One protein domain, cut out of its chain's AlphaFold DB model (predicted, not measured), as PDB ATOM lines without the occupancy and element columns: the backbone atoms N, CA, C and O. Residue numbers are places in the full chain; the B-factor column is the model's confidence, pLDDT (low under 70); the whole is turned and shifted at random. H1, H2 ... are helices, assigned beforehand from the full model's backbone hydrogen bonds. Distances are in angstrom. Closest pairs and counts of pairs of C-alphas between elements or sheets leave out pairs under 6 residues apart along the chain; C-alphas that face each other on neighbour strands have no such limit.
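AT A GLANCE: This is residues 320 to 479 of the 708 residues of the protein "Protein regulator of cytokinesis 1" of Clonorchis sinensis (UniProt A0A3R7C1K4). Three long helices make a thin, staggered rod: H1 and H6 follow one another nearly end to end, and H5 lies alongside the joint, overlapping the later part of H1 and the first part of H6. Three short helices, H2 to H4, form the return path beside H1 from its end to the start of H5, while residues 424 to 438 fold back from the end of H5 to the start of H6; residues 320 to 335 and 460 to 479 stick out at the two ends of the rod. The printed part has 160 residues with six named helices, H1 to H6 in chain order, and no named strand; the class is all helix. The whole is extended, with a radius of gyration of the C-alphas of 28.8 A and spans of 118 by 28 by 22 A.

IN THESE COORDINATES: H5, residues 385 to 423, is 56.4 A from first to last C-alpha and begins with C-alpha 385 at (-11.688, 45.622, 31.786). H6, residues 439 to 477, is 57.2 A long and ends with C-alpha 477 at (-96.892, 56.830, 41.882). H1, residues 322 to 357, is 52.5 A long and begins with C-alpha 322 at (14.892, 39.980, 33.725). The short helices are H2, residues 361 to 365, H3, residues 367 to 373, and H4, residues 377 to 380.

HOW THE PARTS SIT: H5 touches H6 with residues 405 to 423 alone, the closest C-alphas being those of Cys 409 and Leu 442 at 5.7 A. They run the same way at a shallow tilt of 28 degrees. With residues 388 to 402 alone H5 touches H1, closest at Ile 351 and Gln 395, whose C-alphas are 5.7 A apart. These two also run the same way, at a shallow tilt of 23 degrees. H1 and H6 are close but not clearly touching, with the C-alphas of Ala 357 and Ser 439 closest at 6.7 A. H4 only just touches H1, with 3 pairs of C-alphas within 8 A, the closest being Leu 341 and Leu 378 at 6.8 A. H3 is close to H1 but not clearly touching, about perpendicular at 90 degrees, with the C-alphas of Arg 348 and Leu 372 closest at 6.4 A. H2 is close to H5 but not clearly touching, the closest C-alphas being those of Leu 363 and Cys 398 at 7.9 A. H2 and H6 are apart. In H1, H3 and H6 every O i to N i+4 pair is within hydrogen-bond range; H5 has 34 of 35, H2 has 0 of 1 but 2 of 2 O i to N i+3 pairs, and H4 is too short for an i+4 pair.

THE WHOLE: The C-alphas of Gln 320 and Arg 479, the two farthest apart, are 118.8 A apart. The printed part has no cut. The link from H5 to H6 is long, with 15 residues, and the other links are tight. The mean pLDDT of the printed part is 93.2, and no printed residue is under 70.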
ATOM      1  N   GLN A 320      19.236  37.184  35.560       88.12
ATOM      2  CA  GLN A 320      18.463  36.958  36.792       88.12
ATOM      3  C   GLN A 320      17.605  38.167  37.238       88.12
ATOM      4  O   GLN A 320      16.716  38.021  38.076       88.12
ATOM      5  N   GLY A 321      17.866  39.378  36.736       89.31
ATOM      6  CA  GLY A 321      16.971  40.528  36.910       89.31
ATOM      7  C   GLY A 321      15.736  40.402  36.019       89.31
ATOM      8  O   GLY A 321      14.613  40.437  36.509       89.31
ATOM      9  N   GLN A 322      15.949  40.145  34.730       91.44
ATOM     10  CA  GLN A 322      14.892  39.980  33.725       91.44
ATOM     11  C   GLN A 322      13.952  38.807  34.038       91.44
ATOM     12  O   GLN A 322      12.737  38.938  33.909       91.44
ATOM     13  N   LEU A 323      14.497  37.686  34.519       92.50
ATOM     14  CA  LEU A 323      13.714  36.534  34.984       92.50
ATOM     15  C   LEU A 323      12.875  36.828  36.235       92.50
ATOM     16  O   LEU A 323      11.849  36.181  36.425       92.50
ATOM     17  N   ARG A 324      13.295  37.774  37.089       92.12
ATOM     18  CA  ARG A 324      12.454  38.265  38.190       92.12
ATOM     19  C   ARG A 324      11.344  39.145  37.641       92.12
ATOM     20  O   ARG A 324      10.197  38.792  37.835       92.12
ATOM     21  N   THR A 325      11.666  40.140  36.813       94.00
ATOM     22  CA  THR A 325      10.654  41.006  36.183       94.00
ATOM     23  C   THR A 325       9.572  40.219  35.436       94.00
ATOM     24  O   THR A 325       8.404  40.581  35.532       94.00
ATOM     25  N   LEU A 326       9.905  39.126  34.736       95.50
ATOM     26  CA  LEU A 326       8.889  38.263  34.114       95.50
ATOM     27  C   LEU A 326       7.972  37.595  35.154       95.50
ATOM     28  O   LEU A 326       6.758  37.575  34.973       95.50
ATOM     29  N   LYS A 327       8.534  37.082  36.254       95.81
ATOM     30  CA  LYS A 327       7.774  36.449  37.344       95.81
ATOM     31  C   LYS A 327       6.925  37.454  38.118       95.81
ATOM     32  O   LYS A 327       5.756  37.183  38.333       95.81
ATOM     33  N   ASP A 328       7.468  38.629  38.430       95.38
ATOM     34  CA  ASP A 328       6.756  39.710  39.118       95.38
ATOM     35  C   ASP A 328       5.497  40.135  38.323       95.38
ATOM     36  O   ASP A 328       4.432  40.369  38.898       95.38
ATOM     37  N   ASN A 329       5.590  40.179  36.984       95.75
ATOM     38  CA  ASN A 329       4.444  40.442  36.103       95.75
ATOM     39  C   ASN A 329       3.490  39.239  35.991       95.75
ATOM     40  O   ASN A 329       2.275  39.430  35.965       95.75
ATOM     41  N   LEU A 330       3.999  38.004  35.962       97.44
ATOM     42  CA  LEU A 330       3.177  36.788  35.927       97.44
ATOM     43  C   LEU A 330       2.381  36.593  37.230       97.44
ATOM     44  O   LEU A 330       1.206  36.225  37.173       97.44
ATOM     45  N   ASP A 331       2.967  36.912  38.386       96.94
ATOM     46  CA  ASP A 331       2.288  36.947  39.687       96.94
ATOM     47  C   ASP A 331       1.190  38.024  39.708       96.94
ATOM     48  O   ASP A 331       0.058  37.745  40.119       96.94
ATOM     49  N   PHE A 332       1.476  39.228  39.191       96.69
ATOM     50  CA  PHE A 332       0.481  40.295  39.026       96.69
ATOM     51  C   PHE A 332      -0.689  39.863  38.126       96.69
ATOM     52  O   PHE A 332      -1.841  39.930  38.554       96.69
ATOM     53  N   LEU A 333      -0.416  39.356  36.918       97.62
ATOM     54  CA  LEU A 333      -1.448  38.887  35.984       97.62
ATOM     55  C   LEU A 333      -2.238  37.697  36.552       97.62
ATOM     56  O   LEU A 333      -3.452  37.612  36.372       97.62
ATOM     57  N   THR A 334      -1.591  36.797  37.294       97.31
ATOM     58  CA  THR A 334      -2.261  35.674  37.969       97.31
ATOM     59  C   THR A 334      -3.208  36.160  39.065       97.31
ATOM     60  O   THR A 334      -4.326  35.649  39.188       97.31
ATOM     61  N   GLN A 335      -2.802  37.161  39.850       97.56
ATOM     62  CA  GLN A 335      -3.649  37.743  40.887       97.56
ATOM     63  C   GLN A 335      -4.798  38.574  40.294       97.56
ATOM     64  O   GLN A 335      -5.933  38.466  40.761       97.56
ATOM     65  N   GLU A 336      -4.544  39.320  39.221       97.00
ATOM     66  CA  GLU A 336      -5.564  40.079  38.494       97.00
ATOM     67  C   GLU A 336      -6.590  39.147  37.825       97.00
ATOM     68  O   GLU A 336      -7.795  39.379  37.918       97.00
ATOM     69  N   LYS A 337      -6.149  38.016  37.252       97.44
ATOM     70  CA  LYS A 337      -7.034  36.942  36.765       97.44
ATOM     71  C   LYS A 337      -7.944  36.399  37.863       97.44
ATOM     72  O   LYS A 337      -9.130  36.216  37.603       97.44
ATOM     73  N   ARG A 338      -7.431  36.157  39.076       97.69
ATOM     74  CA  ARG A 338      -8.259  35.713  40.217       97.69
ATOM     75  C   ARG A 338      -9.300  36.770  40.593       97.69
ATOM     76  O   ARG A 338     -10.471  36.430  40.715       97.69
ATOM     77  N   SER A 339      -8.878  38.029  40.712       97.81
ATOM     78  CA  SER A 339      -9.742  39.176  41.029       97.81
ATOM     79  C   SER A 339     -10.893  39.319  40.023       97.81
ATOM     80  O   SER A 339     -12.069  39.304  40.388       97.81
ATOM     81  N   ARG A 340     -10.567  39.356  38.726       97.81
ATOM     82  CA  ARG A 340     -11.545  39.523  37.642       97.81
ATOM     83  C   ARG A 340     -12.460  38.318  37.443       97.81
ATOM     84  O   ARG A 340     -13.627  38.505  37.114       97.81
ATOM     85  N   LEU A 341     -11.957  37.097  37.636       97.88
ATOM     86  CA  LEU A 341     -12.771  35.883  37.533       97.88
ATOM     87  C   LEU A 341     -13.764  35.780  38.699       97.88
ATOM     88  O   LEU A 341     -14.917  35.426  38.462       97.88
ATOM     89  N   LEU A 342     -13.357  36.161  39.918       97.81
ATOM     90  CA  LEU A 342     -14.270  36.279  41.059       97.81
ATOM     91  C   LEU A 342     -15.387  37.287  40.751       97.81
ATOM     92  O   LEU A 342     -16.558  36.909  40.778       97.81
ATOM     93  N   ARG A 343     -15.037  38.510  40.329       97.88
ATOM     94  CA  ARG A 343     -16.020  39.548  39.974       97.88
ATOM     95  C   ARG A 343     -16.973  39.114  38.851       97.88
ATOM     96  O   ARG A 343     -18.168  39.374  38.923       97.88
ATOM     97  N   LEU A 344     -16.475  38.402  37.836       98.00
ATOM     98  CA  LEU A 344     -17.317  37.826  36.779       98.00
ATOM     99  C   LEU A 344     -18.272  36.744  37.316       98.00
ATOM    100  O   LEU A 344     -19.394  36.634  36.826       98.00
ATOM    101  N   SER A 345     -17.850  35.949  38.305       97.44
ATOM    102  CA  SER A 345     -18.702  34.923  38.922       97.44
ATOM    103  C   SER A 345     -19.814  35.518  39.794       97.44
ATOM    104  O   SER A 345     -20.950  35.059  39.687       97.44
ATOM    105  N   GLU A 346     -19.523  36.585  40.549       97.88
ATOM    106  CA  GLU A 346     -20.512  37.378  41.299       97.88
ATOM    107  C   GLU A 346     -21.579  37.937  40.349       97.88
ATOM    108  O   GLU A 346     -22.755  37.593  40.453       97.88
ATOM    109  N   LEU A 347     -21.148  38.708  39.342       97.81
ATOM    110  CA  LEU A 347     -22.029  39.334  38.353       97.81
ATOM    111  C   LEU A 347     -22.878  38.311  37.591       97.81
ATOM    112  O   LEU A 347     -24.066  38.534  37.365       97.81
ATOM    113  N   ARG A 348     -22.295  37.167  37.204       97.12
ATOM    114  CA  ARG A 348     -23.041  36.061  36.586       97.12
ATOM    115  C   ARG A 348     -24.126  35.542  37.525       97.12
ATOM    116  O   ARG A 348     -25.240  35.311  37.062       97.12
ATOM    117  N   GLN A 349     -23.812  35.319  38.801       97.06
ATOM    118  CA  GLN A 349     -24.778  34.794  39.763       97.06
ATOM    119  C   GLN A 349     -25.909  35.798  40.016       97.06
ATOM    120  O   GLN A 349     -27.071  35.413  39.966       97.06
ATOM    121  N   GLU A 350     -25.592  37.082  40.188       96.88
ATOM    122  CA  GLU A 350     -26.575  38.169  40.296       96.88
ATOM    123  C   GLU A 350     -27.517  38.199  39.077       96.88
ATOM    124  O   GLU A 350     -28.737  38.138  39.232       96.88
ATOM    125  N   ILE A 351     -26.963  38.200  37.858       96.94
ATOM    126  CA  ILE A 351     -27.725  38.186  36.597       96.94
ATOM    127  C   ILE A 351     -28.641  36.955  36.486       96.94
ATOM    128  O   ILE A 351     -29.792  37.083  36.065       96.94
ATOM    129  N   LEU A 352     -28.146  35.761  36.834       95.69
ATOM    130  CA  LEU A 352     -28.930  34.526  36.749       95.69
ATOM    131  C   LEU A 352     -30.045  34.489  37.803       95.69
ATOM    132  O   LEU A 352     -31.179  34.175  37.449       95.69
ATOM    133  N   ASN A 353     -29.766  34.911  39.041       95.56
ATOM    134  CA  ASN A 353     -30.774  35.043  40.096       95.56
ATOM    135  C   ASN A 353     -31.903  36.008  39.680       95.56
ATOM    136  O   ASN A 353     -33.078  35.716  39.903       95.56
ATOM    137  N   ILE A 354     -31.570  37.140  39.042       95.44
ATOM    138  CA  ILE A 354     -32.573  38.097  38.542       95.44
ATOM    139  C   ILE A 354     -33.421  37.465  37.428       95.44
ATOM    140  O   ILE A 354     -34.643  37.567  37.480       95.44
ATOM    141  N   HIS A 355     -32.804  36.768  36.465       94.38
ATOM    142  CA  HIS A 355     -33.514  36.041  35.401       94.38
ATOM    143  C   HIS A 355     -34.425  34.920  35.943       94.38
ATOM    144  O   HIS A 355     -35.435  34.596  35.324       94.38
ATOM    145  N   GLU A 356     -34.072  34.272  37.056       93.69
ATOM    146  CA  GLU A 356     -34.912  33.233  37.673       93.69
ATOM    147  C   GLU A 356     -36.128  33.809  38.418       93.69
ATOM    148  O   GLU A 356     -37.173  33.161  38.460       93.69
ATOM    149  N   ALA A 357     -36.033  35.034  38.949       93.69
ATOM    150  CA  ALA A 357     -37.150  35.721  39.602       93.69
ATOM    151  C   ALA A 357     -38.052  36.505  38.626       93.69
ATOM    152  O   ALA A 357     -39.273  36.566  38.809       93.69
ATOM    153  N   VAL A 358     -37.464  37.137  37.605       94.19
ATOM    154  CA  VAL A 358     -38.125  38.113  36.726       94.19
ATOM    155  C   VAL A 358     -37.802  37.835  35.259       94.19
ATOM    156  O   VAL A 358     -36.648  37.640  34.883       94.19
ATOM    157  N   ASP A 359     -38.829  37.886  34.410       90.88
ATOM    158  CA  ASP A 359     -38.665  37.869  32.956       90.88
ATOM    159  C   ASP A 359     -37.913  39.126  32.490       90.88
ATOM    160  O   ASP A 359     -38.445  40.237  32.504       90.88
ATOM    161  N   ILE A 360     -36.657  38.939  32.075       88.56
ATOM    162  CA  ILE A 360     -35.798  40.011  31.558       88.56
ATOM    163  C   ILE A 360     -36.052  40.344  30.073       88.56
ATOM    164  O   ILE A 360     -35.369  41.206  29.512       88.56
ATOM    165  N   GLY A 361     -37.015  39.676  29.423       88.31
ATOM    166  CA  GLY A 361     -37.494  39.980  28.074       88.31
ATOM    167  C   GLY A 361     -36.378  40.048  27.029       88.31
ATOM    168  O   GLY A 361     -35.552  39.139  26.907       88.31
ATOM    169  N   ASP A 362     -36.312  41.161  26.294       86.94
ATOM    170  CA  ASP A 362     -35.303  41.408  25.255       86.94
ATOM    171  C   ASP A 362     -33.857  41.209  25.748       86.94
ATOM    172  O   ASP A 362     -32.994  40.809  24.961       86.94
ATOM    173  N   LEU A 363     -33.565  41.426  27.040       83.56
ATOM    174  CA  LEU A 363     -32.223  41.217  27.595       83.56
ATOM    175  C   LEU A 363     -31.788  39.743  27.531       83.56
ATOM    176  O   LEU A 363     -30.609  39.488  27.281       83.56
ATOM    177  N   ALA A 364     -32.716  38.785  27.650       79.12
ATOM    178  CA  ALA A 364     -32.424  37.355  27.506       79.12
ATOM    179  C   ALA A 364     -32.017  36.971  26.072       79.12
ATOM    180  O   ALA A 364     -31.329  35.969  25.872       79.12
ATOM    181  N   THR A 365     -32.404  37.765  25.067       79.44
ATOM    182  CA  THR A 365     -32.054  37.517  23.656       79.44
ATOM    183  C   THR A 365     -30.642  37.990  23.292       79.44
ATOM    184  O   THR A 365     -30.110  37.627  22.239       79.44
ATOM    185  N   ARG A 366     -30.009  38.808  24.146       87.56
ATOM    186  CA  ARG A 366     -28.700  39.412  23.862       87.56
ATOM    187  C   ARG A 366     -27.606  38.349  23.931       87.56
ATOM    188  O   ARG A 366     -27.500  37.604  24.901       87.56
ATOM    189  N   SER A 367     -26.710  38.345  22.944       90.00
ATOM    190  CA  SER A 367     -25.588  37.394  22.845       90.00
ATOM    191  C   SER A 367     -24.640  37.405  24.054       90.00
ATOM    192  O   SER A 367     -23.918  36.436  24.282       90.00
ATOM    193  N   LEU A 368     -24.631  38.481  24.845       91.88
ATOM    194  CA  LEU A 368     -23.973  38.523  26.149       91.88
ATOM    195  C   LEU A 368     -24.616  37.545  27.144       91.88
ATOM    196  O   LEU A 368     -23.899  36.741  27.730       91.88
ATOM    197  N   PHE A 369     -25.945  37.547  27.280       94.31
ATOM    198  CA  PHE A 369     -26.662  36.653  28.191       94.31
ATOM    199  C   PHE A 369     -26.498  35.181  27.795       94.31
ATOM    200  O   PHE A 369     -26.167  34.350  28.638       94.31
ATOM    201  N   THR A 370     -26.609  34.853  26.503       91.81
ATOM    202  CA  THR A 370     -26.385  33.482  26.008       91.81
ATOM    203  C   THR A 370     -24.980  32.969  26.343       91.81
ATOM    204  O   THR A 370     -24.830  31.812  26.731       91.81
ATOM    205  N   ARG A 371     -23.952  33.828  26.248       94.38
ATOM    206  CA  ARG A 371     -22.584  33.501  26.688       94.38
ATOM    207  C   ARG A 371     -22.482  33.381  28.213       94.38
ATOM    208  O   ARG A 371     -21.843  32.461  28.701       94.38
ATOM    209  N   LEU A 372     -23.120  34.275  28.970       94.50
ATOM    210  CA  LEU A 372     -23.130  34.247  30.440       94.50
ATOM    211  C   LEU A 372     -23.912  33.063  31.028       94.50
ATOM    212  O   LEU A 372     -23.701  32.755  32.199       94.50
ATOM    213  N   LYS A 373     -24.771  32.393  30.250       93.44
ATOM    214  CA  LYS A 373     -25.568  31.226  30.669       93.44
ATOM    215  C   LYS A 373     -24.912  29.869  30.367       93.44
ATOM    216  O   LYS A 373     -25.358  28.867  30.918       93.44
ATOM    217  N   SER A 374     -23.870  29.802  29.530       93.50
ATOM    218  CA  SER A 374     -23.171  28.535  29.248       93.50
ATOM    219  C   SER A 374     -22.453  27.983  30.486       93.50
ATOM    220  O   SER A 374     -22.158  28.723  31.426       93.50
ATOM    221  N   GLU A 375     -22.175  26.682  30.523       91.00
ATOM    222  CA  GLU A 375     -21.503  26.048  31.667       91.00
ATOM    223  C   GLU A 375     -20.041  26.527  31.770       91.00
ATOM    224  O   GLU A 375     -19.650  27.127  32.771       91.00
ATOM    225  N   ASP A 376     -19.296  26.453  30.662       92.94
ATOM    226  CA  ASP A 376     -17.869  26.807  30.556       92.94
ATOM    227  C   ASP A 376     -17.563  28.323  30.569       92.94
ATOM    228  O   ASP A 376     -16.449  28.747  30.236       92.94
ATOM    229  N   ALA A 377     -18.532  29.192  30.879       92.88
ATOM    230  CA  ALA A 377     -18.384  30.640  30.685       92.88
ATOM    231  C   ALA A 377     -17.225  31.241  31.504       92.88
ATOM    232  O   ALA A 377     -16.489  32.088  31.005       92.88
ATOM    233  N   LEU A 378     -17.015  30.782  32.744       93.69
ATOM    234  CA  LEU A 378     -15.933  31.281  33.605       93.69
ATOM    235  C   LEU A 378     -14.533  30.853  33.122       93.69
ATOM    236  O   LEU A 378     -13.537  31.485  33.486       93.69
ATOM    237  N   GLU A 379     -14.434  29.844  32.254       92.25
ATOM    238  CA  GLU A 379     -13.177  29.444  31.611       92.25
ATOM    239  C   GLU A 379     -12.975  30.123  30.252       92.25
ATOM    240  O   GLU A 379     -11.874  30.585  29.950       92.25
ATOM    241  N   THR A 380     -14.045  30.224  29.460       92.31
ATOM    242  CA  THR A 380     -14.009  30.662  28.055       92.31
ATOM    243  C   THR A 380     -14.157  32.169  27.850       92.31
ATOM    244  O   THR A 380     -13.681  32.690  26.840       92.31
ATOM    245  N   LEU A 381     -14.787  32.902  28.776       95.31
ATOM    246  CA  LEU A 381     -14.983  34.345  28.627       95.31
ATOM    247  C   LEU A 381     -13.675  35.139  28.798       95.31
ATOM    248  O   LEU A 381     -12.839  34.792  29.648       95.31
ATOM    249  N   PRO A 382     -13.498  36.241  28.040       95.50
ATOM    250  CA  PRO A 382     -12.413  37.183  28.279       95.50
ATOM    251  C   PRO A 382     -12.561  37.824  29.663       95.50
ATOM    252  O   PRO A 382     -13.655  37.941  30.206       95.50
ATOM    253  N   LEU A 383     -11.441  38.267  30.224       97.25
ATOM    254  CA  LEU A 383     -11.369  38.968  31.506       97.25
ATOM    255  C   LEU A 383     -10.826  40.391  31.301       97.25
ATOM    256  O   LEU A 383     -10.101  40.912  32.146       97.25
ATOM    257  N   SER A 384     -11.141  41.023  30.167       97.25
ATOM    258  CA  SER A 384     -10.757  42.409  29.892       97.25
ATOM    259  C   SER A 384     -11.580  43.395  30.718       97.25
ATOM    260  O   SER A 384     -12.755  43.155  31.010       97.25
ATOM    261  N   LYS A 385     -10.983  44.543  31.066       96.44
ATOM    262  CA  LYS A 385     -11.688  45.622  31.786       96.44
ATOM    263  C   LYS A 385     -12.935  46.092  31.019       96.44
ATOM    264  O   LYS A 385     -13.971  46.357  31.622       96.44
ATOM    265  N   ALA A 386     -12.852  46.135  29.686       96.56
ATOM    266  CA  ALA A 386     -13.970  46.487  28.813       96.56
ATOM    267  C   ALA A 386     -15.106  45.448  28.844       96.56
ATOM    268  O   ALA A 386     -16.269  45.833  28.915       96.56
ATOM    269  N   PHE A 387     -14.792  44.146  28.838       96.81
ATOM    270  CA  PHE A 387     -15.814  43.099  28.924       96.81
ATOM    271  C   PHE A 387     -16.482  43.051  30.303       96.81
ATOM    272  O   PHE A 387     -17.699  42.922  30.377       96.81
ATOM    273  N   LEU A 388     -15.724  43.217  31.394       97.50
ATOM    274  CA  LEU A 388     -16.328  43.327  32.726       97.50
ATOM    275  C   LEU A 388     -17.297  44.513  32.801       97.50
ATOM    276  O   LEU A 388     -18.405  44.347  33.291       97.50
ATOM    277  N   SER A 389     -16.945  45.665  32.222       97.50
ATOM    278  CA  SER A 389     -17.856  46.815  32.135       97.50
ATOM    279  C   SER A 389     -19.093  46.545  31.249       97.50
ATOM    280  O   SER A 389     -20.192  46.997  31.578       97.50
ATOM    281  N   GLU A 390     -18.974  45.751  30.174       96.81
ATOM    282  CA  GLU A 390     -20.132  45.248  29.402       96.81
ATOM    283  C   GLU A 390     -21.074  44.421  30.301       96.81
ATOM    284  O   GLU A 390     -22.285  44.639  30.304       96.81
ATOM    285  N   VAL A 391     -20.520  43.513  31.114       97.44
ATOM    286  CA  VAL A 391     -21.289  42.687  32.059       97.44
ATOM    287  C   VAL A 391     -21.904  43.532  33.180       97.44
ATOM    288  O   VAL A 391     -23.075  43.339  33.488       97.44
ATOM    289  N   GLU A 392     -21.182  44.499  33.751       97.62
ATOM    290  CA  GLU A 392     -21.694  45.389  34.807       97.62
ATOM    291  C   GLU A 392     -22.815  46.311  34.301       97.62
ATOM    292  O   GLU A 392     -23.822  46.492  34.982       97.62
ATOM    293  N   THR A 393     -22.718  46.837  33.075       96.81
ATOM    294  CA  THR A 393     -23.826  47.613  32.479       96.81
ATOM    295  C   THR A 393     -25.050  46.749  32.154       96.81
ATOM    296  O   THR A 393     -26.177  47.243  32.215       96.81
ATOM    297  N   PHE A 394     -24.864  45.458  31.858       96.44
ATOM    298  CA  PHE A 394     -25.964  44.508  31.677       96.44
ATOM    299  C   PHE A 394     -26.595  44.075  33.012       96.44
ATOM    300  O   PHE A 394     -27.821  44.018  33.109       96.44
ATOM    301  N   GLN A 395     -25.782  43.832  34.046       96.44
ATOM    302  CA  GLN A 395     -26.226  43.577  35.422       96.44
ATOM    303  C   GLN A 395     -27.088  44.746  35.916       96.44
ATOM    304  O   GLN A 395     -28.233  44.531  36.308       96.44
ATOM    305  N   CYS A 396     -26.616  45.984  35.741       96.88
ATOM    306  CA  CYS A 396     -27.332  47.182  36.170       96.88
ATOM    307  C   CYS A 396     -28.672  47.361  35.431       96.88
ATOM    308  O   CYS A 396     -29.653  47.815  36.016       96.88
ATOM    309  N   ALA A 397     -28.762  46.953  34.158       96.06
ATOM    310  CA  ALA A 397     -30.030  46.936  33.424       96.06
ATOM    311  C   ALA A 397     -31.018  45.879  33.966       96.06
ATOM    312  O   ALA A 397     -32.222  46.132  34.011       96.06
ATOM    313  N   CYS A 398     -30.521  44.722  34.419       95.81
ATOM    314  CA  CYS A 398     -31.337  43.698  35.077       95.81
ATOM    315  C   CYS A 398     -31.804  44.155  36.473       95.81
ATOM    316  O   CYS A 398     -32.976  43.989  36.804       95.81
ATOM    317  N   GLU A 399     -30.932  44.794  37.264       96.19
ATOM    318  CA  GLU A 399     -31.298  45.401  38.554       96.19
ATOM    319  C   GLU A 399     -32.364  46.492  38.395       96.19
ATOM    320  O   GLU A 399     -33.339  46.520  39.146       96.19
ATOM    321  N   GLN A 400     -32.215  47.373  37.398       95.31
ATOM    322  CA  GLN A 400     -33.205  48.409  37.094       95.31
ATOM    323  C   GLN A 400     -34.576  47.793  36.794       95.31
ATOM    324  O   GLN A 400     -35.571  48.233  37.370       95.31
ATOM    325  N   LEU A 401     -34.636  46.734  35.979       94.69
ATOM    326  CA  LEU A 401     -35.886  46.026  35.700       94.69
ATOM    327  C   LEU A 401     -36.483  45.365  36.955       94.69
ATOM    328  O   LEU A 401     -37.676  45.531  37.210       94.69
ATOM    329  N   LEU A 402     -35.669  44.689  37.775       95.44
ATOM    330  CA  LEU A 402     -36.119  44.112  39.049       95.44
ATOM    331  C   LEU A 402     -36.668  45.192  39.996       95.44
ATOM    332  O   LEU A 402     -37.710  44.989  40.616       95.44
ATOM    333  N   SER A 403     -36.013  46.353  40.086       95.75
ATOM    334  CA  SER A 403     -36.483  47.471  40.917       95.75
ATOM    335  C   SER A 403     -37.793  48.086  40.412       95.75
ATOM    336  O   SER A 403     -38.640  48.449  41.227       95.75
ATOM    337  N   ALA A 404     -38.005  48.142  39.093       95.44
ATOM    338  CA  ALA A 404     -39.259  48.596  38.498       95.44
ATOM    339  C   ALA A 404     -40.403  47.603  38.769       95.44
ATOM    340  O   ALA A 404     -41.460  48.009  39.246       95.44
ATOM    341  N   VAL A 405     -40.162  46.303  38.559       95.31
ATOM    342  CA  VAL A 405     -41.112  45.220  38.876       95.31
ATOM    343  C   VAL A 405     -41.462  45.214  40.364       95.31
ATOM    344  O   VAL A 405     -42.637  45.146  40.713       95.31
ATOM    345  N   ARG A 406     -40.469  45.372  41.249       96.19
ATOM    346  CA  ARG A 406     -40.690  45.509  42.694       96.19
ATOM    347  C   ARG A 406     -41.549  46.725  43.025       96.19
ATOM    348  O   ARG A 406     -42.514  46.591  43.764       96.19
ATOM    349  N   SER A 407     -41.224  47.886  42.459       96.50
ATOM    350  CA  SER A 407     -41.982  49.114  42.691       96.50
ATOM    351  C   SER A 407     -43.433  48.993  42.216       96.50
ATOM    352  O   SER A 407     -44.317  49.556  42.860       96.50
ATOM    353  N   GLU A 408     -43.702  48.255  41.135       96.31
ATOM    354  CA  GLU A 408     -45.070  47.960  40.693       96.31
ATOM    355  C   GLU A 408     -45.786  46.992  41.651       96.31
ATOM    356  O   GLU A 408     -46.937  47.245  42.001       96.31
ATOM    357  N   CYS A 409     -45.110  45.946  42.148       96.81
ATOM    358  CA  CYS A 409     -45.667  45.072  43.188       96.81
ATOM    359  C   CYS A 409     -46.034  45.864  44.454       96.81
ATOM    360  O   CYS A 409     -47.172  45.789  44.907       96.81
ATOM    361  N   ASP A 410     -45.102  46.668  44.981       96.00
ATOM    362  CA  ASP A 410     -45.298  47.486  46.185       96.00
ATOM    363  C   ASP A 410     -46.501  48.449  46.020       96.00
ATOM    364  O   ASP A 410     -47.290  48.642  46.947       96.00
ATOM    365  N   GLN A 411     -46.684  49.023  44.822       96.69
ATOM    366  CA  GLN A 411     -47.839  49.867  44.484       96.69
ATOM    367  C   GLN A 411     -49.151  49.073  44.430       96.69
ATOM    368  O   GLN A 411     -50.141  49.498  45.029       96.69
ATOM    369  N   LEU A 412     -49.168  47.922  43.749       96.94
ATOM    370  CA  LEU A 412     -50.364  47.087  43.603       96.94
ATOM    371  C   LEU A 412     -50.822  46.491  44.938       96.94
ATOM    372  O   LEU A 412     -52.022  46.502  45.201       96.94
ATOM    373  N   CYS A 413     -49.906  46.054  45.810       96.06
ATOM    374  CA  CYS A 413     -50.234  45.623  47.174       96.06
ATOM    375  C   CYS A 413     -50.988  46.732  47.928       96.06
ATOM    376  O   CYS A 413     -52.087  46.515  48.436       96.06
ATOM    377  N   VAL A 414     -50.457  47.957  47.901       95.94
ATOM    378  CA  VAL A 414     -51.048  49.135  48.554       95.94
ATOM    379  C   VAL A 414     -52.379  49.581  47.911       95.94
ATOM    380  O   VAL A 414     -53.183  50.252  48.564       95.94
ATOM    381  N   GLU A 415     -52.658  49.239  46.649       95.69
ATOM    382  CA  GLU A 415     -53.990  49.413  46.041       95.69
ATOM    383  C   GLU A 415     -54.968  48.295  46.431       95.69
ATOM    384  O   GLU A 415     -56.121  48.589  46.762       95.69
ATOM    385  N   ILE A 416     -54.510  47.041  46.457       96.38
ATOM    386  CA  ILE A 416     -55.286  45.866  46.879       96.38
ATOM    387  C   ILE A 416     -55.734  46.010  48.333       96.38
ATOM    388  O   ILE A 416     -56.927  45.880  48.597       96.38
ATOM    389  N   GLU A 417     -54.842  46.382  49.256       94.25
ATOM    390  CA  GLU A 417     -55.180  46.664  50.659       94.25
ATOM    391  C   GLU A 417     -56.313  47.695  50.776       94.25
ATOM    392  O   GLU A 417     -57.303  47.479  51.476       94.25
ATOM    393  N   LYS A 418     -56.211  48.817  50.050       93.31
ATOM    394  CA  LYS A 418     -57.233  49.878  50.064       93.31
ATOM    395  C   LYS A 418     -58.565  49.399  49.493       93.31
ATOM    396  O   LYS A 418     -59.613  49.816  49.986       93.31
ATOM    397  N   LEU A 419     -58.547  48.554  48.463       92.94
ATOM    398  CA  LEU A 419     -59.757  47.968  47.885       92.94
ATOM    399  C   LEU A 419     -60.383  46.933  48.825       92.94
ATOM    400  O   LEU A 419     -61.583  47.018  49.071       92.94
ATOM    401  N   ALA A 420     -59.593  46.028  49.403       93.88
ATOM    402  CA  ALA A 420     -60.039  45.029  50.373       93.88
ATOM    403  C   ALA A 420     -60.646  45.685  51.625       93.88
ATOM    404  O   ALA A 420     -61.753  45.328  52.028       93.88
ATOM    405  N   LEU A 421     -60.000  46.724  52.171       93.56
ATOM    406  CA  LEU A 421     -60.532  47.525  53.279       93.56
ATOM    407  C   LEU A 421     -61.835  48.253  52.903       93.56
ATOM    408  O   LEU A 421     -62.778  48.255  53.690       93.56
ATOM    409  N   ARG A 422     -61.937  48.835  51.696       90.50
ATOM    410  CA  ARG A 422     -63.190  49.460  51.213       90.50
ATOM    411  C   ARG A 422     -64.310  48.455  50.927       90.50
ATOM    412  O   ARG A 422     -65.473  48.851  50.934       90.50
ATOM    413  N   LEU A 423     -63.973  47.199  50.647       90.81
ATOM    414  CA  LEU A 423     -64.914  46.098  50.417       90.81
ATOM    415  C   LEU A 423     -65.226  45.300  51.695       90.81
ATOM    416  O   LEU A 423     -66.108  44.447  51.656       90.81
ATOM    417  N   ASN A 424     -64.549  45.603  52.811       91.12
ATOM    418  CA  ASN A 424     -64.632  44.886  54.087       91.12
ATOM    419  C   ASN A 424     -64.375  43.370  53.923       91.12
ATOM    420  O   ASN A 424     -65.181  42.540  54.346       91.12
ATOM    421  N   LEU A 425     -63.262  43.028  53.272       91.38
ATOM    422  CA  LEU A 425     -62.780  41.655  53.090       91.38
ATOM    423  C   LEU A 425     -61.774  41.267  54.182       91.38
ATOM    424  O   LEU A 425     -60.928  42.085  54.557       91.38
ATOM    425  N   ASP A 426     -61.824  40.018  54.649       89.75
ATOM    426  CA  ASP A 426     -60.810  39.474  55.556       89.75
ATOM    427  C   ASP A 426     -59.560  39.033  54.770       89.75
ATOM    428  O   ASP A 426     -59.596  38.816  53.560       89.75
ATOM    429  N   HIS A 427     -58.425  38.847  55.457       83.94
ATOM    430  CA  HIS A 427     -57.148  38.452  54.826       83.94
ATOM    431  C   HIS A 427     -57.169  37.050  54.177       83.94
ATOM    432  O   HIS A 427     -56.202  36.653  53.541       83.94
ATOM    433  N   ALA A 428     -58.256  36.287  54.342       86.38
ATOM    434  CA  ALA A 428     -58.473  35.005  53.671       86.38
ATOM    435  C   ALA A 428     -59.244  35.132  52.337       86.38
ATOM    436  O   ALA A 428     -59.329  34.153  51.595       86.38
ATOM    437  N   ASP A 429     -59.816  36.305  52.040       88.69
ATOM    438  CA  ASP A 429     -60.690  36.531  50.880       88.69
ATOM    439  C   ASP A 429     -59.957  37.115  49.657       88.69
ATOM    440  O   ASP A 429     -60.555  37.203  48.579       88.69
ATOM    441  N   PHE A 430     -58.692  37.529  49.809       92.00
ATOM    442  CA  PHE A 430     -57.827  38.101  48.767       92.00
ATOM    443  C   PHE A 430     -56.426  37.454  48.757       92.00
ATOM    444  O   PHE A 430     -56.145  36.549  49.542       92.00
ATOM    445  N   LEU A 431     -55.573  37.858  47.811       92.50
ATOM    446  CA  LEU A 431     -54.226  37.302  47.625       92.50
ATOM    447  C   LEU A 431     -53.292  37.622  48.808       92.50
ATOM    448  O   LEU A 431     -53.240  38.761  49.260       92.50
ATOM    449  N   ASP A 432     -52.494  36.640  49.235       92.44
ATOM    450  CA  ASP A 432     -51.392  36.849  50.182       92.44
ATOM    451  C   ASP A 432     -50.329  37.782  49.573       92.44
ATOM    452  O   ASP A 432     -49.781  37.502  48.501       92.44
ATOM    453  N   LEU A 433     -50.069  38.905  50.248       92.50
ATOM    454  CA  LEU A 433     -49.191  39.975  49.773       92.50
ATOM    455  C   LEU A 433     -47.737  39.821  50.252       92.50
ATOM    456  O   LEU A 433     -46.853  40.438  49.660       92.50
ATOM    457  N   ASP A 434     -47.462  38.971  51.250       89.06
ATOM    458  CA  ASP A 434     -46.120  38.766  51.832       89.06
ATOM    459  C   ASP A 434     -45.242  37.807  50.984       89.06
ATOM    460  O   ASP A 434     -44.452  37.005  51.492       89.06
ATOM    461  N   GLN A 435     -45.367  37.881  49.653       90.19
ATOM    462  CA  GLN A 435     -44.664  37.024  48.693       90.19
ATOM    463  C   GLN A 435     -43.425  37.704  48.069       90.19
ATOM    464  O   GLN A 435     -43.386  38.924  47.894       90.19
ATOM    465  N   PRO A 436     -42.390  36.930  47.676       91.81
ATOM    466  CA  PRO A 436     -41.198  37.480  47.038       91.81
ATOM    467  C   PRO A 436     -41.490  38.038  45.635       91.81
ATOM    468  O   PRO A 436     -42.167  37.412  44.814       91.81
ATOM    469  N   THR A 437     -40.905  39.204  45.335       92.50
ATOM    470  CA  THR A 437     -41.005  39.864  44.026       92.50
ATOM    471  C   THR A 437     -40.613  38.917  42.890       92.50
ATOM    472  O   THR A 437     -39.479  38.450  42.819       92.50
ATOM    473  N   SER A 438     -41.556  38.664  41.984       95.12
ATOM    474  CA  SER A 438     -41.375  37.807  40.813       95.12
ATOM    475  C   SER A 438     -42.389  38.162  39.722       95.12
ATOM    476  O   SER A 438     -43.440  38.736  40.015       95.12
ATOM    477  N   SER A 439     -42.115  37.816  38.459       93.81
ATOM    478  CA  SER A 439     -43.051  38.098  37.350       93.81
ATOM    479  C   SER A 439     -44.391  37.360  37.482       93.81
ATOM    480  O   SER A 439     -45.429  37.871  37.055       93.81
ATOM    481  N   SER A 440     -44.394  36.178  38.105       94.25
ATOM    482  CA  SER A 440     -45.614  35.441  38.449       94.25
ATOM    483  C   SER A 440     -46.421  36.159  39.534       94.25
ATOM    484  O   SER A 440     -47.619  36.361  39.346       94.25
ATOM    485  N   PHE A 441     -45.782  36.607  40.622       96.19
ATOM    486  CA  PHE A 441     -46.461  37.361  41.682       96.19
ATOM    487  C   PHE A 441     -47.003  38.709  41.179       96.19
ATOM    488  O   PHE A 441     -48.154  39.037  41.450       96.19
ATOM    489  N   LEU A 442     -46.251  39.440  40.343       96.38
ATOM    490  CA  LEU A 442     -46.747  40.668  39.703       96.38
ATOM    491  C   LEU A 442     -48.011  40.411  38.861       96.38
ATOM    492  O   LEU A 442     -48.935  41.222  38.856       96.38
ATOM    493  N   THR A 443     -48.074  39.274  38.165       96.00
ATOM    494  CA  THR A 443     -49.264  38.888  37.388       96.00
ATOM    495  C   THR A 443     -50.453  38.603  38.309       96.00
ATOM    496  O   THR A 443     -51.530  39.146  38.077       96.00
ATOM    497  N   GLN A 444     -50.249  37.856  39.401       96.62
ATOM    498  CA  GLN A 444     -51.291  37.595  40.406       96.62
ATOM    499  C   GLN A 444     -51.807  38.886  41.062       96.62
ATOM    500  O   GLN A 444     -53.013  39.039  41.232       96.62
ATOM    501  N   LEU A 445     -50.927  39.845  41.378       97.44
ATOM    502  CA  LEU A 445     -51.320  41.156  41.910       97.44
ATOM    503  C   LEU A 445     -52.175  41.948  40.910       97.44
ATOM    504  O   LEU A 445     -53.199  42.516  41.288       97.44
ATOM    505  N   ARG A 446     -51.801  41.972  39.625       97.25
ATOM    506  CA  ARG A 446     -52.601  42.632  38.578       97.25
ATOM    507  C   ARG A 446     -53.992  41.995  38.456       97.25
ATOM    508  O   ARG A 446     -54.985  42.721  38.504       97.25
ATOM    509  N   GLU A 447     -54.051  40.663  38.374       97.00
ATOM    510  CA  GLU A 447     -55.296  39.883  38.304       97.00
ATOM    511  C   GLU A 447     -56.190  40.090  39.537       97.00
ATOM    512  O   GLU A 447     -57.400  40.275  39.400       97.00
ATOM    513  N   GLU A 448     -55.614  40.127  40.741       96.50
ATOM    514  CA  GLU A 448     -56.354  40.350  41.986       96.50
ATOM    515  C   GLU A 448     -56.890  41.786  42.085       96.50
ATOM    516  O   GLU A 448     -58.050  42.004  42.444       96.50
ATOM    517  N   ARG A 449     -56.093  42.779  41.680       96.88
ATOM    518  CA  ARG A 449     -56.525  44.179  41.552       96.88
ATOM    519  C   ARG A 449     -57.698  44.310  40.572       96.88
ATOM    520  O   ARG A 449     -58.660  45.031  40.859       96.88
ATOM    521  N   ASP A 450     -57.673  43.592  39.449       95.56
ATOM    522  CA  ASP A 450     -58.800  43.540  38.505       95.56
ATOM    523  C   ASP A 450     -60.020  42.807  39.095       95.56
ATOM    524  O   ASP A 450     -61.150  43.285  38.967       95.56
ATOM    525  N   ARG A 451     -59.820  41.707  39.839       95.88
ATOM    526  CA  ARG A 451     -60.895  40.984  40.545       95.88
ATOM    527  C   ARG A 451     -61.614  41.878  41.561       95.88
ATOM    528  O   ARG A 451     -62.847  41.898  41.596       95.88
ATOM    529  N   LEU A 452     -60.866  42.631  42.370       94.94
ATOM    530  CA  LEU A 452     -61.412  43.498  43.419       94.94
ATOM    531  C   LEU A 452     -62.072  44.768  42.862       94.94
ATOM    532  O   LEU A 452     -63.121  45.183  43.361       94.94
ATOM    533  N   THR A 453     -61.521  45.377  41.807       92.00
ATOM    534  CA  THR A 453     -62.176  46.522  41.147       92.00
ATOM    535  C   THR A 453     -63.483  46.112  40.463       92.00
ATOM    536  O   THR A 453     -64.497  46.799  40.621       92.00
ATOM    537  N   GLU A 454     -63.518  44.950  39.808       92.06
ATOM    538  CA  GLU A 454     -64.739  44.370  39.235       92.06
ATOM    539  C   GLU A 454     -65.768  43.972  40.314       92.06
ATOM    540  O   GLU A 454     -66.972  44.153  40.115       92.06
ATOM    541  N   LEU A 455     -65.330  43.492  41.485       92.56
ATOM    542  CA  LEU A 455     -66.211  43.239  42.633       92.56
ATOM    543  C   LEU A 455     -66.834  44.541  43.171       92.56
ATOM    544  O   LEU A 455     -68.047  44.595  43.385       92.56
ATOM    545  N   ARG A 456     -66.048  45.621  43.305       91.12
ATOM    546  CA  ARG A 456     -66.570  46.956  43.659       91.12
ATOM    547  C   ARG A 456     -67.600  47.448  42.639       91.12
ATOM    548  O   ARG A 456     -68.659  47.928  43.042       91.12
ATOM    549  N   ARG A 457     -67.323  47.296  41.337       89.06
ATOM    550  CA  ARG A 457     -68.246  47.682  40.254       89.06
ATOM    551  C   ARG A 457     -69.557  46.891  40.318       89.06
ATOM    552  O   ARG A 457     -70.627  47.484  40.210       89.06
ATOM    553  N   LYS A 458     -69.489  45.575  40.557       89.25
ATOM    554  CA  LYS A 458     -70.667  44.711  40.748       89.25
ATOM    555  C   LYS A 458     -71.512  45.142  41.944       89.25
ATOM    556  O   LYS A 458     -72.705  45.375  41.766       89.25
ATOM    557  N   ASN A 459     -70.909  45.326  43.120       90.25
ATOM    558  CA  ASN A 459     -71.627  45.785  44.314       90.25
ATOM    559  C   ASN A 459     -72.358  47.116  44.057       90.25
ATOM    560  O   ASN A 459     -73.542  47.249  44.357       90.25
ATOM    561  N   LEU A 460     -71.677  48.072  43.422       89.12
ATOM    562  CA  LEU A 460     -72.225  49.385  43.081       89.12
ATOM    563  C   LEU A 460     -73.350  49.318  42.031       89.12
ATOM    564  O   LEU A 460     -74.353  50.016  42.169       89.12
ATOM    565  N   SER A 461     -73.242  48.430  41.037       88.38
ATOM    566  CA  SER A 461     -74.301  48.206  40.039       88.38
ATOM    567  C   SER A 461     -75.616  47.703  40.656       88.38
ATOM    568  O   SER A 461     -76.686  48.099  40.202       88.38
ATOM    569  N   VAL A 462     -75.558  46.912  41.738       88.56
ATOM    570  CA  VAL A 462     -76.755  46.463  42.475       88.56
ATOM    571  C   VAL A 462     -77.437  47.632  43.190       88.56
ATOM    572  O   VAL A 462     -78.657  47.762  43.110       88.56
ATOM    573  N   PHE A 463     -76.678  48.519  43.844       86.88
ATOM    574  CA  PHE A 463     -77.247  49.718  44.473       86.88
ATOM    575  C   PHE A 463     -77.863  50.673  43.440       86.88
ATOM    576  O   PHE A 463     -78.992  51.122  43.634       86.88
ATOM    577  N   ILE A 464     -77.171  50.919  42.321       88.25
ATOM    578  CA  ILE A 464     -77.671  51.748  41.213       88.25
ATOM    579  C   ILE A 464     -78.968  51.166  40.637       88.25
ATOM    580  O   ILE A 464     -79.947  51.898  40.504       88.25
ATOM    581  N   HIS A 465     -79.022  49.856  40.374       86.81
ATOM    582  CA  HIS A 465     -80.224  49.205  39.851       86.81
ATOM    583  C   HIS A 465     -81.411  49.296  40.823       86.81
ATOM    584  O   HIS A 465     -82.512  49.658  40.411       86.81
ATOM    585  N   ASN A 466     -81.182  49.055  42.120       88.50
ATOM    586  CA  ASN A 466     -82.220  49.194  43.146       88.50
ATOM    587  C   ASN A 466     -82.760  50.637  43.219       88.50
ATOM    588  O   ASN A 466     -83.970  50.839  43.355       88.50
ATOM    589  N   CYS A 467     -81.884  51.637  43.076       86.94
ATOM    590  CA  CYS A 467     -82.280  53.044  43.022       86.94
ATOM    591  C   CYS A 467     -83.073  53.364  41.745       86.94
ATOM    592  O   CYS A 467     -84.125  53.992  41.829       86.94
ATOM    593  N   GLN A 468     -82.647  52.875  40.575       86.75
ATOM    594  CA  GLN A 468     -83.413  53.006  39.329       86.75
ATOM    595  C   GLN A 468     -84.819  52.389  39.455       86.75
ATOM    596  O   GLN A 468     -85.785  52.996  38.997       86.75
ATOM    597  N   THR A 469     -84.970  51.232  40.117       86.69
ATOM    598  CA  THR A 469     -86.295  50.626  40.338       86.69
ATOM    599  C   THR A 469     -87.154  51.402  41.340       86.69
ATOM    600  O   THR A 469     -88.325  51.637  41.054       86.69
ATOM    601  N   GLU A 470     -86.600  51.883  42.463       89.44
ATOM    602  CA  GLU A 470     -87.359  52.731  43.403       89.44
ATOM    603  C   GLU A 470     -87.792  54.050  42.735       89.44
ATOM    604  O   GLU A 470     -88.914  54.517  42.928       89.44
ATOM    605  N   LEU A 471     -86.930  54.630  41.897       88.31
ATOM    606  CA  LEU A 471     -87.227  55.839  41.135       88.31
ATOM    607  C   LEU A 471     -88.344  55.606  40.100       88.31
ATOM    608  O   LEU A 471     -89.245  56.436  39.981       88.31
ATOM    609  N   GLN A 472     -88.361  54.453  39.422       86.31
ATOM    610  CA  GLN A 472     -89.462  54.053  38.536       86.31
ATOM    611  C   GLN A 472     -90.787  53.863  39.296       86.31
ATOM    612  O   GLN A 472     -91.816  54.371  38.846       86.31
ATOM    613  N   GLU A 473     -90.777  53.221  40.471       87.44
ATOM    614  CA  GLU A 473     -91.971  53.092  41.325       87.44
ATOM    615  C   GLU A 473     -92.502  54.464  41.784       87.44
ATOM    616  O   GLU A 473     -93.711  54.717  41.743       87.44
ATOM    617  N   LEU A 474     -91.609  55.391  42.155       86.50
ATOM    618  CA  LEU A 474     -91.964  56.775  42.496       86.50
ATOM    619  C   LEU A 474     -92.528  57.545  41.293       86.50
ATOM    620  O   LEU A 474     -93.472  58.320  41.455       86.50
ATOM    621  N   TRP A 475     -92.010  57.321  40.084       87.94
ATOM    622  CA  TRP A 475     -92.526  57.928  38.854       87.94
ATOM    623  C   TRP A 475     -93.885  57.364  38.421       87.94
ATOM    624  O   TRP A 475     -94.686  58.093  37.823       87.94
ATOM    625  N   ASP A 476     -94.167  56.093  38.715       85.88
ATOM    626  CA  ASP A 476     -95.491  55.482  38.551       85.88
ATOM    627  C   ASP A 476     -96.485  56.032  39.579       85.88
ATOM    628  O   ASP A 476     -97.604  56.394  39.198       85.88
ATOM    629  N   ALA A 477     -96.084  56.185  40.844       85.38
ATOM    630  CA  ALA A 477     -96.892  56.830  41.882       85.38
ATOM    631  C   ALA A 477     -97.208  58.300  41.538       85.38
ATOM    632  O   ALA A 477     -98.368  58.708  41.592       85.38
ATOM    633  N   CYS A 478     -96.211  59.066  41.080       83.75
ATOM    634  CA  CYS A 478     -96.372  60.459  40.646       83.75
ATOM    635  C   CYS A 478     -97.098  60.630  39.297       83.75
ATOM    636  O   CYS A 478     -97.317  61.762  38.870       83.75
ATOM    637  N   ARG A 479     -97.470  59.535  38.612       78.56
ATOM    638  CA  ARG A 479     -98.178  59.537  37.315       78.56
ATOM    639  C   ARG A 479     -97.483  60.373  36.221       78.56
ATOM    640  O   ARG A 479     -98.158  61.019  35.421       78.56
TER     641      ARG A 479